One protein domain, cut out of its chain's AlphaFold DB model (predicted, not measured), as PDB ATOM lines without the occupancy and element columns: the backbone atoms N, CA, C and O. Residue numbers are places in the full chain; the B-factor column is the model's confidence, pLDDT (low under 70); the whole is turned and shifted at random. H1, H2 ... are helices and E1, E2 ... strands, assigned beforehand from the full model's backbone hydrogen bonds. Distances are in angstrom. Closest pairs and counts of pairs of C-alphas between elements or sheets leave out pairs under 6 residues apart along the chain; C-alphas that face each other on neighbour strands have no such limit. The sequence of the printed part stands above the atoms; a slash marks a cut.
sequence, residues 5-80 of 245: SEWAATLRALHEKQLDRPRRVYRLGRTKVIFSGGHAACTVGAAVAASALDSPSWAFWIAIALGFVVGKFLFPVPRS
ATOM      1  N   SER A   5      54.661  20.447 -57.301       78.56
ATOM      2  CA  SER A   5      55.600  19.388 -56.918       78.56
ATOM      3  C   SER A   5      56.482  19.741 -55.711       78.56
ATOM      4  O   SER A   5      56.684  18.888 -54.847       78.56
ATOM      5  N   GLU A   6      56.969  20.980 -55.599       84.00
ATOM      6  CA  GLU A   6      57.786  21.443 -54.464       84.00
ATOM      7  C   GLU A   6      56.955  21.526 -53.182       84.00
ATOM      8  O   GLU A   6      57.397  21.122 -52.102       84.00
ATOM      9  N   TRP A   7      55.708  21.981 -53.311       81.06
ATOM     10  CA  TRP A   7      54.755  22.012 -52.204       81.06
ATOM     11  C   TRP A   7      54.427  20.600 -51.707       81.06
ATOM     12  O   TRP A   7      54.440  20.344 -50.501       81.06
ATOM     13  N   ALA A   8      54.213  19.654 -52.626       77.12
ATOM     14  CA  ALA A   8      53.981  18.253 -52.284       77.12
ATOM     15  C   ALA A   8      55.198  17.607 -51.593       77.12
ATOM     16  O   ALA A   8      55.029  16.879 -50.612       77.12
ATOM     17  N   ALA A   9      56.420  17.892 -52.057       81.44
ATOM     18  CA  ALA A   9      57.649  17.415 -51.422       81.44
ATOM     19  C   ALA A   9      57.823  17.983 -50.005       81.44
ATOM     20  O   ALA A   9      58.112  17.233 -49.071       81.44
ATOM     21  N   THR A  10      57.563  19.279 -49.822       83.31
ATOM     22  CA  THR A  10      57.646  19.950 -48.515       83.31
ATOM     23  C   THR A  10      56.632  19.376 -47.526       83.31
ATOM     24  O   THR A  10      56.978  19.064 -46.385       83.31
ATOM     25  N   LEU A  11      55.388  19.166 -47.968       77.19
ATOM     26  CA  LEU A  11      54.350  18.530 -47.157       77.19
ATOM     27  C   LEU A  11      54.711  17.095 -46.772       77.19
ATOM     28  O   LEU A  11      54.484  16.697 -45.631       77.19
ATOM     29  N   ARG A  12      55.299  16.325 -47.695       78.38
ATOM     30  CA  ARG A  12      55.745  14.955 -47.421       78.38
ATOM     31  C   ARG A  12      56.883  14.930 -46.398       78.38
ATOM     32  O   ARG A  12      56.796  14.178 -45.434       78.38
ATOM     33  N   ALA A  13      57.888  15.791 -46.550       81.38
ATOM     34  CA  ALA A  13      58.992  15.908 -45.598       81.38
ATOM     35  C   ALA A  13      58.506  16.343 -44.204       81.38
ATOM     36  O   ALA A  13      58.950  15.815 -43.183       81.38
ATOM     37  N   LEU A  14      57.549  17.276 -44.149       79.31
ATOM     38  CA  LEU A  14      56.917  17.671 -42.895       79.31
ATOM     39  C   LEU A  14      56.165  16.494 -42.268       79.31
ATOM     40  O   LEU A  14      56.367  16.228 -41.089       79.31
ATOM     41  N   HIS A  15      55.354  15.767 -43.039       75.88
ATOM     42  CA  HIS A  15      54.638  14.580 -42.569       75.88
ATOM     43  C   HIS A  15      55.590  13.516 -42.005       75.88
ATOM     44  O   HIS A  15      55.366  13.026 -40.900       75.88
ATOM     45  N   GLU A  16      56.685  13.209 -42.705       74.19
ATOM     46  CA  GLU A  16      57.702  12.270 -42.217       74.19
ATOM     47  C   GLU A  16      58.330  12.732 -40.904       74.19
ATOM     48  O   GLU A  16      58.373  11.974 -39.939       74.19
ATOM     49  N   LYS A  17      58.687  14.015 -40.798       77.75
ATOM     50  CA  LYS A  17      59.203  14.587 -39.549       77.75
ATOM     51  C   LYS A  17      58.202  14.491 -38.390       77.75
ATOM     52  O   LYS A  17      58.607  14.436 -37.228       77.75
ATOM     53  N   GLN A  18      56.897  14.496 -38.671       71.12
ATOM     54  CA  GLN A  18      55.862  14.310 -37.649       71.12
ATOM     55  C   GLN A  18      55.715  12.845 -37.214       71.12
ATOM     56  O   GLN A  18      55.324  12.614 -36.070       71.12
ATOM     57  N   LEU A  19      56.041  11.871 -38.073       68.31
ATOM     58  CA  LEU A  19      55.967  10.442 -37.747       68.31
ATOM     59  C   LEU A  19      56.979  10.019 -36.676       68.31
ATOM     60  O   LEU A  19      56.701   9.085 -35.923       68.31
ATOM     61  N   ASP A  20      58.108  10.714 -36.575       67.00
ATOM     62  CA  ASP A  20      59.171  10.374 -35.622       67.00
ATOM     63  C   ASP A  20      59.039  11.119 -34.282       67.00
ATOM     64  O   ASP A  20      59.728  10.808 -33.310       67.00
ATOM     65  N   ARG A  21      58.119  12.090 -34.182       65.25
ATOM     66  CA  ARG A  21      57.904  12.846 -32.942       65.25
ATOM     67  C   ARG A  21      57.055  12.049 -31.948       65.25
ATOM     68  O   ARG A  21      55.921  11.702 -32.273       65.25
ATOM     69  N   PRO A  22      57.521  11.821 -30.707       57.50
ATOM     70  CA  PRO A  22      56.721  11.140 -29.697       57.50
ATOM     71  C   PRO A  22      55.488  11.980 -29.341       57.50
ATOM     72  O   PRO A  22      55.592  13.177 -29.062       57.50
ATOM     73  N   ARG A  23      54.303  11.363 -29.352       66.50
ATOM     74  CA  ARG A  23      53.042  12.014 -28.971       66.50
ATOM     75  C   ARG A  23      52.188  11.089 -28.130       66.50
ATOM     76  O   ARG A  23      52.188   9.879 -28.333       66.50
ATOM     77  N   ARG A  24      51.416  11.682 -27.219       61.66
ATOM     78  CA  ARG A  24      50.366  10.960 -26.503       61.66
ATOM     79  C   ARG A  24      49.231  10.653 -27.460       61.66
ATOM     80  O   ARG A  24      48.732  11.534 -28.164       61.66
ATOM     81  N   VAL A  25      48.842   9.394 -27.446       64.44
ATOM     82  CA  VAL A  25      47.781   8.871 -28.278       64.44
ATOM     83  C   VAL A  25      46.675   8.365 -27.376       64.44
ATOM     84  O   VAL A  25      46.930   7.759 -26.337       64.44
ATOM     85  N   TYR A  26      45.442   8.656 -27.756       64.19
ATOM     86  CA  TYR A  26      44.270   8.323 -26.972       64.19
ATOM     87  C   TYR A  26      43.440   7.287 -27.720       64.19
ATOM     88  O   TYR A  26      43.365   7.282 -28.953       64.19
ATOM     89  N   ARG A  27      42.819   6.390 -26.954       63.22
ATOM     90  CA  ARG A  27      41.893   5.383 -27.463       63.22
ATOM     91  C   ARG A  27      40.484   5.750 -27.030       63.22
ATOM     92  O   ARG A  27      40.232   5.915 -25.838       63.22
ATOM     93  N   LEU A  28      39.578   5.878 -27.994       63.94
ATOM     94  CA  LEU A  28      38.178   6.175 -27.705       63.94
ATOM     95  C   LEU A  28      37.450   4.859 -27.388       63.94
ATOM     96  O   LEU A  28      37.178   4.071 -28.287       63.94
ATOM     97  N   GLY A  29      37.168   4.588 -26.112       66.25
ATOM     98  CA  GLY A  29      36.401   3.407 -25.691       66.25
ATOM     99  C   GLY A  29      37.035   2.052 -26.063       66.25
ATOM    100  O   GLY A  29      38.253   1.876 -26.026       66.25
ATOM    101  N   ARG A  30      36.193   1.055 -26.388       58.31
ATOM    102  CA  ARG A  30      36.631  -0.298 -26.805       58.31
ATOM    103  C   ARG A  30      37.094  -0.362 -28.265       58.31
ATOM    104  O   ARG A  30      37.828  -1.284 -28.635       58.31
ATOM    105  N   THR A  31      36.716   0.603 -29.096       51.56
ATOM    106  CA  THR A  31      37.085   0.656 -30.512       51.56
ATOM    107  C   THR A  31      38.590   0.906 -30.683       51.56
ATOM    108  O   THR A  31      39.253   1.532 -29.853       51.56
ATOM    109  N   LYS A  32      39.187   0.356 -31.749       57.66
ATOM    110  CA  LYS A  32      40.611   0.549 -32.105       57.66
ATOM    111  C   LYS A  32      40.843   1.903 -32.797       57.66
ATOM    112  O   LYS A  32      41.668   2.005 -33.698       57.66
ATOM    113  N   VAL A  33      40.083   2.934 -32.425       62.84
ATOM    114  CA  VAL A  33      40.269   4.274 -32.985       62.84
ATOM    115  C   VAL A  33      41.322   4.983 -32.147       62.84
ATOM    116  O   VAL A  33      41.150   5.205 -30.949       62.84
ATOM    117  N   ILE A  34      42.434   5.273 -32.810       64.56
ATOM    118  CA  ILE A  34      43.639   5.869 -32.259       64.56
ATOM    119  C   ILE A  34      43.656   7.331 -32.715       64.56
ATOM    120  O   ILE A  34      43.684   7.596 -33.919       64.56
ATOM    121  N   PHE A  35      43.608   8.279 -31.779       68.38
ATOM    122  CA  PHE A  35      43.617   9.708 -32.099       68.38
ATOM    123  C   PHE A  35      44.752  10.446 -31.390       68.38
ATOM    124  O   PHE A  35      45.053  10.192 -30.223       68.38
ATOM    125  N   SER A  36      45.407  11.360 -32.112       73.12
ATOM    126  CA  SER A  36      46.397  12.272 -31.540       73.12
ATOM    127  C   SER A  36      45.695  13.525 -31.000       73.12
ATOM    128  O   SER A  36      44.619  13.896 -31.472       73.12
ATOM    129  N   GLY A  37      46.306  14.216 -30.031       71.19
ATOM    130  CA  GLY A  37      45.787  15.513 -29.565       71.19
ATOM    131  C   GLY A  37      45.661  16.546 -30.696       71.19
ATOM    132  O   GLY A  37      44.744  17.361 -30.689       71.19
ATOM    133  N   GLY A  38      46.520  16.449 -31.717       73.62
ATOM    134  CA  GLY A  38      46.439  17.276 -32.921       73.62
ATOM    135  C   GLY A  38      45.212  16.979 -33.788       73.62
ATOM    136  O   GLY A  38      44.602  17.912 -34.297       73.62
ATOM    137  N   HIS A  39      44.776  15.714 -33.888       76.50
ATOM    138  CA  HIS A  39      43.510  15.380 -34.561       76.50
ATOM    139  C   HIS A  39      42.323  16.060 -33.877       76.50
ATOM    140  O   HIS A  39      41.475  16.642 -34.552       76.50
ATOM    141  N   ALA A  40      42.275  15.999 -32.542       76.06
ATOM    142  CA  ALA A  40      41.207  16.619 -31.767       76.06
ATOM    143  C   ALA A  40      41.203  18.142 -31.962       76.06
ATOM    144  O   ALA A  40      40.159  18.708 -32.265       76.06
ATOM    145  N   ALA A  41      42.372  18.786 -31.894       79.50
ATOM    146  CA  ALA A  41      42.501  20.225 -32.104       79.50
ATOM    147  C   ALA A  41      42.066  20.665 -33.514       79.50
ATOM    148  O   ALA A  41      41.297  21.614 -33.638       79.50
ATOM    149  N   CYS A  42      42.484  19.958 -34.572       81.19
ATOM    150  CA  CYS A  42      42.058  20.269 -35.943       81.19
ATOM    151  C   CYS A  42      40.554  20.067 -36.149       81.19
ATOM    152  O   CYS A  42      39.911  20.884 -36.802       81.19
ATOM    153  N   THR A  43      39.989  19.002 -35.579       80.31
ATOM    154  CA  THR A  43      38.556  18.703 -35.713       80.31
ATOM    155  C   THR A  43      37.708  19.738 -34.968       80.31
ATOM    156  O   THR A  43      36.741  20.250 -35.524       80.31
ATOM    157  N   VAL A  44      38.100  20.103 -33.741       83.00
ATOM    158  CA  VAL A  44      37.435  21.157 -32.956       83.00
ATOM    159  C   VAL A  44      37.582  22.517 -33.639       83.00
ATOM    160  O   VAL A  44      36.597  23.235 -33.766       83.00
ATOM    161  N   GLY A  45      38.774  22.852 -34.137       80.50
ATOM    162  CA  GLY A  45      39.007  24.100 -34.865       80.50
ATOM    163  C   GLY A  45      38.141  24.220 -36.121       80.50
ATOM    164  O   GLY A  45      37.545  25.268 -36.352       80.50
ATOM    165  N   ALA A  46      38.005  23.137 -36.892       80.62
ATOM    166  CA  ALA A  46      37.138  23.111 -38.068       80.62
ATOM    167  C   ALA A  46      35.649  23.245 -37.708       80.62
ATOM    168  O   ALA A  46      34.921  23.964 -38.390       80.62
ATOM    169  N   ALA A  47      35.207  22.611 -36.615       77.31
ATOM    170  CA  ALA A  47      33.840  22.749 -36.118       77.31
ATOM    171  C   ALA A  47      33.535  24.193 -35.683       77.31
ATOM    172  O   ALA A  47      32.515  24.746 -36.082       77.31
ATOM    173  N   VAL A  48      34.438  24.830 -34.928       84.56
ATOM    174  CA  VAL A  48      34.287  26.232 -34.498       84.56
ATOM    175  C   VAL A  48      34.243  27.178 -35.701       84.56
ATOM    176  O   VAL A  48      33.384  28.055 -35.750       84.56
ATOM    177  N   ALA A  49      35.119  26.981 -36.690       78.06
ATOM    178  CA  ALA A  49      35.140  27.799 -37.902       78.06
ATOM    179  C   ALA A  49      33.844  27.668 -38.719       78.06
ATOM    180  O   ALA A  49      33.320  28.667 -39.202       78.06
ATOM    181  N   ALA A  50      33.298  26.456 -38.840       76.19
ATOM    182  CA  ALA A  50      32.039  26.230 -39.544       76.19
ATOM    183  C   ALA A  50      30.837  26.853 -38.813       76.19
ATOM    184  O   ALA A  50      29.973  27.446 -39.463       76.19
ATOM    185  N   SER A  51      30.802  26.775 -37.478       77.19
ATOM    186  CA  SER A  51      29.754  27.408 -36.667       77.19
ATOM    187  C   SER A  51      29.803  28.939 -36.721       77.19
ATOM    188  O   SER A  51      28.762  29.582 -36.677       77.19
ATOM    189  N   ALA A  52      30.994  29.532 -36.839       82.00
ATOM    190  CA  ALA A  52      31.159  30.986 -36.914       82.00
ATOM    191  C   ALA A  52      30.669  31.599 -38.240       82.00
ATOM    192  O   ALA A  52      30.426  32.800 -38.304       82.00
ATOM    193  N   LEU A  53      30.534  30.787 -39.293       85.00
ATOM    194  CA  LEU A  53      30.138  31.223 -40.636       85.00
ATOM    195  C   LEU A  53      28.639  31.035 -40.923       85.00
ATOM    196  O   LEU A  53      28.240  31.152 -42.078       85.00
ATOM    197  N   ASP A  54      27.838  30.703 -39.900       85.31
ATOM    198  CA  ASP A  54      26.403  30.380 -40.006       85.31
ATOM    199  C   ASP A  54      26.103  29.415 -41.169       85.31
ATOM    200  O   ASP A  54      25.192  29.578 -41.984       85.31
ATOM    201  N   SER A  55      26.994  28.431 -41.318       79.50
ATOM    202  CA  SER A  55      27.010  27.570 -42.489       79.50
ATOM    203  C   SER A  55      25.876  26.535 -42.434       79.50
ATOM    204  O   SER A  55      25.511  26.064 -41.353       79.50
ATOM    205  N   PRO A  56      25.312  26.131 -43.589       87.50
ATOM    206  CA  PRO A  56      24.295  25.089 -43.633       87.50
ATOM    207  C   PRO A  56      24.768  23.808 -42.939       87.50
ATOM    208  O   PRO A  56      25.948  23.459 -42.992       87.50
ATOM    209  N   SER A  57      23.838  23.047 -42.360       85.19
ATOM    210  CA  SER A  57      24.153  21.842 -41.575       85.19
ATOM    211  C   SER A  57      25.060  20.837 -42.301       85.19
ATOM    212  O   SER A  57      25.916  20.216 -41.677       85.19
ATOM    213  N   TRP A  58      24.937  20.698 -43.623       87.06
ATOM    214  CA  TRP A  58      25.803  19.828 -44.426       87.06
ATOM    215  C   TRP A  58      27.249  20.346 -44.532       87.06
ATOM    216  O   TRP A  58      28.187  19.548 -44.516       87.06
ATOM    217  N   ALA A  59      27.451  21.665 -44.592       80.69
ATOM    218  CA  ALA A  59      28.770  22.289 -44.685       80.69
ATOM    219  C   ALA A  59      29.556  22.130 -43.374       80.69
ATOM    220  O   ALA A  59      30.760  21.868 -43.405       80.69
ATOM    221  N   PHE A  60      28.864  22.172 -42.232       82.75
ATOM    222  CA  PHE A  60      29.438  21.852 -40.925       82.75
ATOM    223  C   PHE A  60      30.026  20.432 -40.881       82.75
ATOM    224  O   PHE A  60      31.174  20.238 -40.473       82.75
ATOM    225  N   TRP A  61      29.285  19.433 -41.371       83.69
ATOM    226  CA  TRP A  61      29.774  18.049 -41.412       83.69
ATOM    227  C   TRP A  61      30.952  17.861 -42.373       83.69
ATOM    228  O   TRP A  61      31.890  17.130 -42.045       83.69
ATOM    229  N   ILE A  62      30.956  18.553 -43.519       85.62
ATOM    230  CA  ILE A  62      32.103  18.552 -44.440       85.62
ATOM    231  C   ILE A  62      33.335  19.170 -43.774       85.62
ATOM    232  O   ILE A  62      34.420  18.599 -43.871       85.62
ATOM    233  N   ALA A  63      33.183  20.289 -43.062       81.81
ATOM    234  CA  ALA A  63      34.285  20.928 -42.350       81.81
ATOM    235  C   ALA A  63      34.872  20.010 -41.267       81.81
ATOM    236  O   ALA A  63      36.092  19.884 -41.172       81.81
ATOM    237  N   ILE A  64      34.032  19.299 -40.509       83.69
ATOM    238  CA  ILE A  64      34.484  18.294 -39.535       83.69
ATOM    239  C   ILE A  64      35.249  17.158 -40.221       83.69
ATOM    240  O   ILE A  64      36.344  16.803 -39.776       83.69
ATOM    241  N   ALA A  65      34.708  16.592 -41.305       85.19
ATOM    242  CA  ALA A  65      35.365  15.513 -42.041       85.19
ATOM    243  C   ALA A  65      36.719  15.968 -42.611       85.19
ATOM    244  O   ALA A  65      37.721  15.257 -42.487       85.19
ATOM    245  N   LEU A  66      36.777  17.182 -43.164       84.00
ATOM    246  CA  LEU A  66      38.001  17.781 -43.681       84.00
ATOM    247  C   LEU A  66      39.009  18.046 -42.558       84.00
ATOM    248  O   LEU A  66      40.170  17.668 -42.687       84.00
ATOM    249  N   GLY A  67      38.574  18.613 -41.431       83.00
ATOM    250  CA  GLY A  67      39.407  18.841 -40.248       83.00
ATOM    251  C   GLY A  67      39.988  17.545 -39.682       83.00
ATOM    252  O   GLY A  67      41.156  17.511 -39.292       83.00
ATOM    253  N   PHE A  68      39.222  16.454 -39.714       82.25
ATOM    254  CA  PHE A  68      39.695  15.128 -39.322       82.25
ATOM    255  C   PHE A  68      40.760  14.580 -40.286       82.25
ATOM    256  O   PHE A  68      41.809  14.103 -39.844       82.25
ATOM    257  N   VAL A  69      40.534  14.671 -41.603       83.25
ATOM    258  CA  VAL A  69      41.491  14.209 -42.630       83.25
ATOM    259  C   VAL A  69      42.773  15.045 -42.609       83.25
ATOM    260  O   VAL A  69      43.873  14.489 -42.595       83.25
ATOM    261  N   VAL A  70      42.648  16.371 -42.533       83.88
ATOM    262  CA  VAL A  70      43.774  17.306 -42.408       83.88
ATOM    263  C   VAL A  70      44.526  17.062 -41.105       83.88
ATOM    264  O   VAL A  70      45.752  16.976 -41.114       83.88
ATOM    265  N   GLY A  71      43.809  16.854 -39.999       80.56
ATOM    266  CA  GLY A  71      44.393  16.454 -38.725       80.56
ATOM    267  C   GLY A  71      45.227  15.183 -38.869       80.56
ATOM    268  O   GLY A  71      46.373  15.162 -38.432       80.56
ATOM    269  N   LYS A  72      44.703  14.156 -39.548       81.06
ATOM    270  CA  LYS A  72      45.424  12.901 -39.812       81.06
ATOM    271  C   LYS A  72      46.695  13.091 -40.634       81.06
ATOM    272  O   LYS A  72      47.674  12.378 -40.419       81.06
ATOM    273  N   PHE A  73      46.688  14.046 -41.554       79.69
ATOM    274  CA  PHE A  73      47.839  14.347 -42.394       79.69
ATOM    275  C   PHE A  73      48.898  15.193 -41.672       79.69
ATOM    276  O   PHE A  73      50.089  14.915 -41.793       79.69
ATOM    277  N   LEU A  74      48.489  16.202 -40.900       77.25
ATOM    278  CA  LEU A  74      49.398  17.108 -40.183       77.25
ATOM    279  C   LEU A  74      49.902  16.526 -38.858       77.25
ATOM    280  O   LEU A  74      51.008  16.830 -38.406       77.25
ATOM    281  N   PHE A  75      49.097  15.675 -38.228       73.12
ATOM    282  CA  PHE A  75      49.387  15.068 -36.936       73.12
ATOM    283  C   PHE A  75      49.275  13.547 -36.985       73.12
ATOM    284  O   PHE A  75      48.596  12.980 -36.122       73.12
ATOM    285  N   PRO A  76      49.952  12.882 -37.943       73.75
ATOM    286  CA  PRO A  76      49.847  11.442 -38.092       73.75
ATOM    287  C   PRO A  76      50.211  10.753 -36.785       73.75
ATOM    288  O   PRO A  76      51.017  11.267 -36.006       73.75
ATOM    289  N   VAL A  77      49.608   9.588 -36.557       65.44
ATOM    290  CA  VAL A  77      49.985   8.701 -35.456       65.44
ATOM    291  C   VAL A  77      51.478   8.396 -35.618       65.44
ATOM    292  O   VAL A  77      51.842   7.802 -36.636       65.44
ATOM    293  N   PRO A  78      52.346   8.830 -34.681       65.62
ATOM    294  CA  PRO A  78      53.775   8.555 -34.765       65.62
ATOM    295  C   PRO A  78      54.061   7.073 -35.011       65.62
ATOM    296  O   PRO A  78      53.378   6.221 -34.436       65.62
ATOM    297  N   ARG A  79      55.111   6.745 -35.770       60.09
ATOM    298  CA  ARG A  79      55.583   5.356 -35.941       60.09
ATOM    299  C   ARG A  79      55.908   4.702 -34.596       60.09
ATOM    300  O   ARG A  79      55.643   3.521 -34.409       60.09
ATOM    301  N   SER A  80      56.385   5.497 -33.640       54.31
ATOM    302  CA  SER A  80      56.632   5.089 -32.250       54.31
ATOM    303  C   SER A  80      55.362   4.810 -31.437       54.31
ATOM    304  O   SER A  80      55.426   4.138 -30.413       54.31
TER     305      SER A  80
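Overview. This is residues 5 to 80 of the 245 residues of an uncharacterized protein of Arthrobacter sp. (strain FB24) (UniProt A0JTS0). A small strand hairpin, E1 and E2, lies at one end of a long helical hairpin, H2 and H3, and H1 reaches away from that end, making a loose L with H3; residues 5 to 10 of H1 stick out. The printed part has 76 residues, with three named helices and two named strands in the order H1, E1, E2, H2, H3; the class is mostly helix, and E1 and E2 make an antiparallel sheet of order E1 - E2. The whole is loose, radius of gyration of the C-alphas 14.2 A, and flat, 40 by 39 by 15 A.

Along the chain. E1 is residues 25 to 27 and E2 34 to 36. H2, 37 to 52, is 22.5 A long; H3, 57 to 74, 25.7 A, ends at C-alpha 74 (49.398, 17.108, -40.183). H1, 5 to 19, 21.2 A, begins at C-alpha 5 (55.600, 19.388, -56.918).

Arrangement. In the hairpin E1 and E2, N 26 and O 35 are 2.9 A apart, within hydrogen-bond range. E2 and H3 are near each other, with 5 pairs of C-alphas within 10 A. H2 and H3 touch, the closest C-alphas those of His 39 and Gly 71, 4.4 A, at a shallow tilt of 28 degrees, opposite ways. H1 only just touches H3, with 3 pairs of C-alphas within 8 A, through residues 15 to 18 and 73 to 74 alone, the closest C-alphas those of His 15 and Leu 74, 6.3 A; they stand about perpendicular at 75 degrees. H1 and H2 are apart. In H1, H2 and H3 every O i to N i+4 pair is within hydrogen-bond range.

Size, cuts and confidence. The C-alphas of Glu 6 and Arg 30, the two farthest apart, are 41.1 A apart. The printed part has no cut and no long link. Residues 19 to 35 and 77 to 80 have pLDDT under 70.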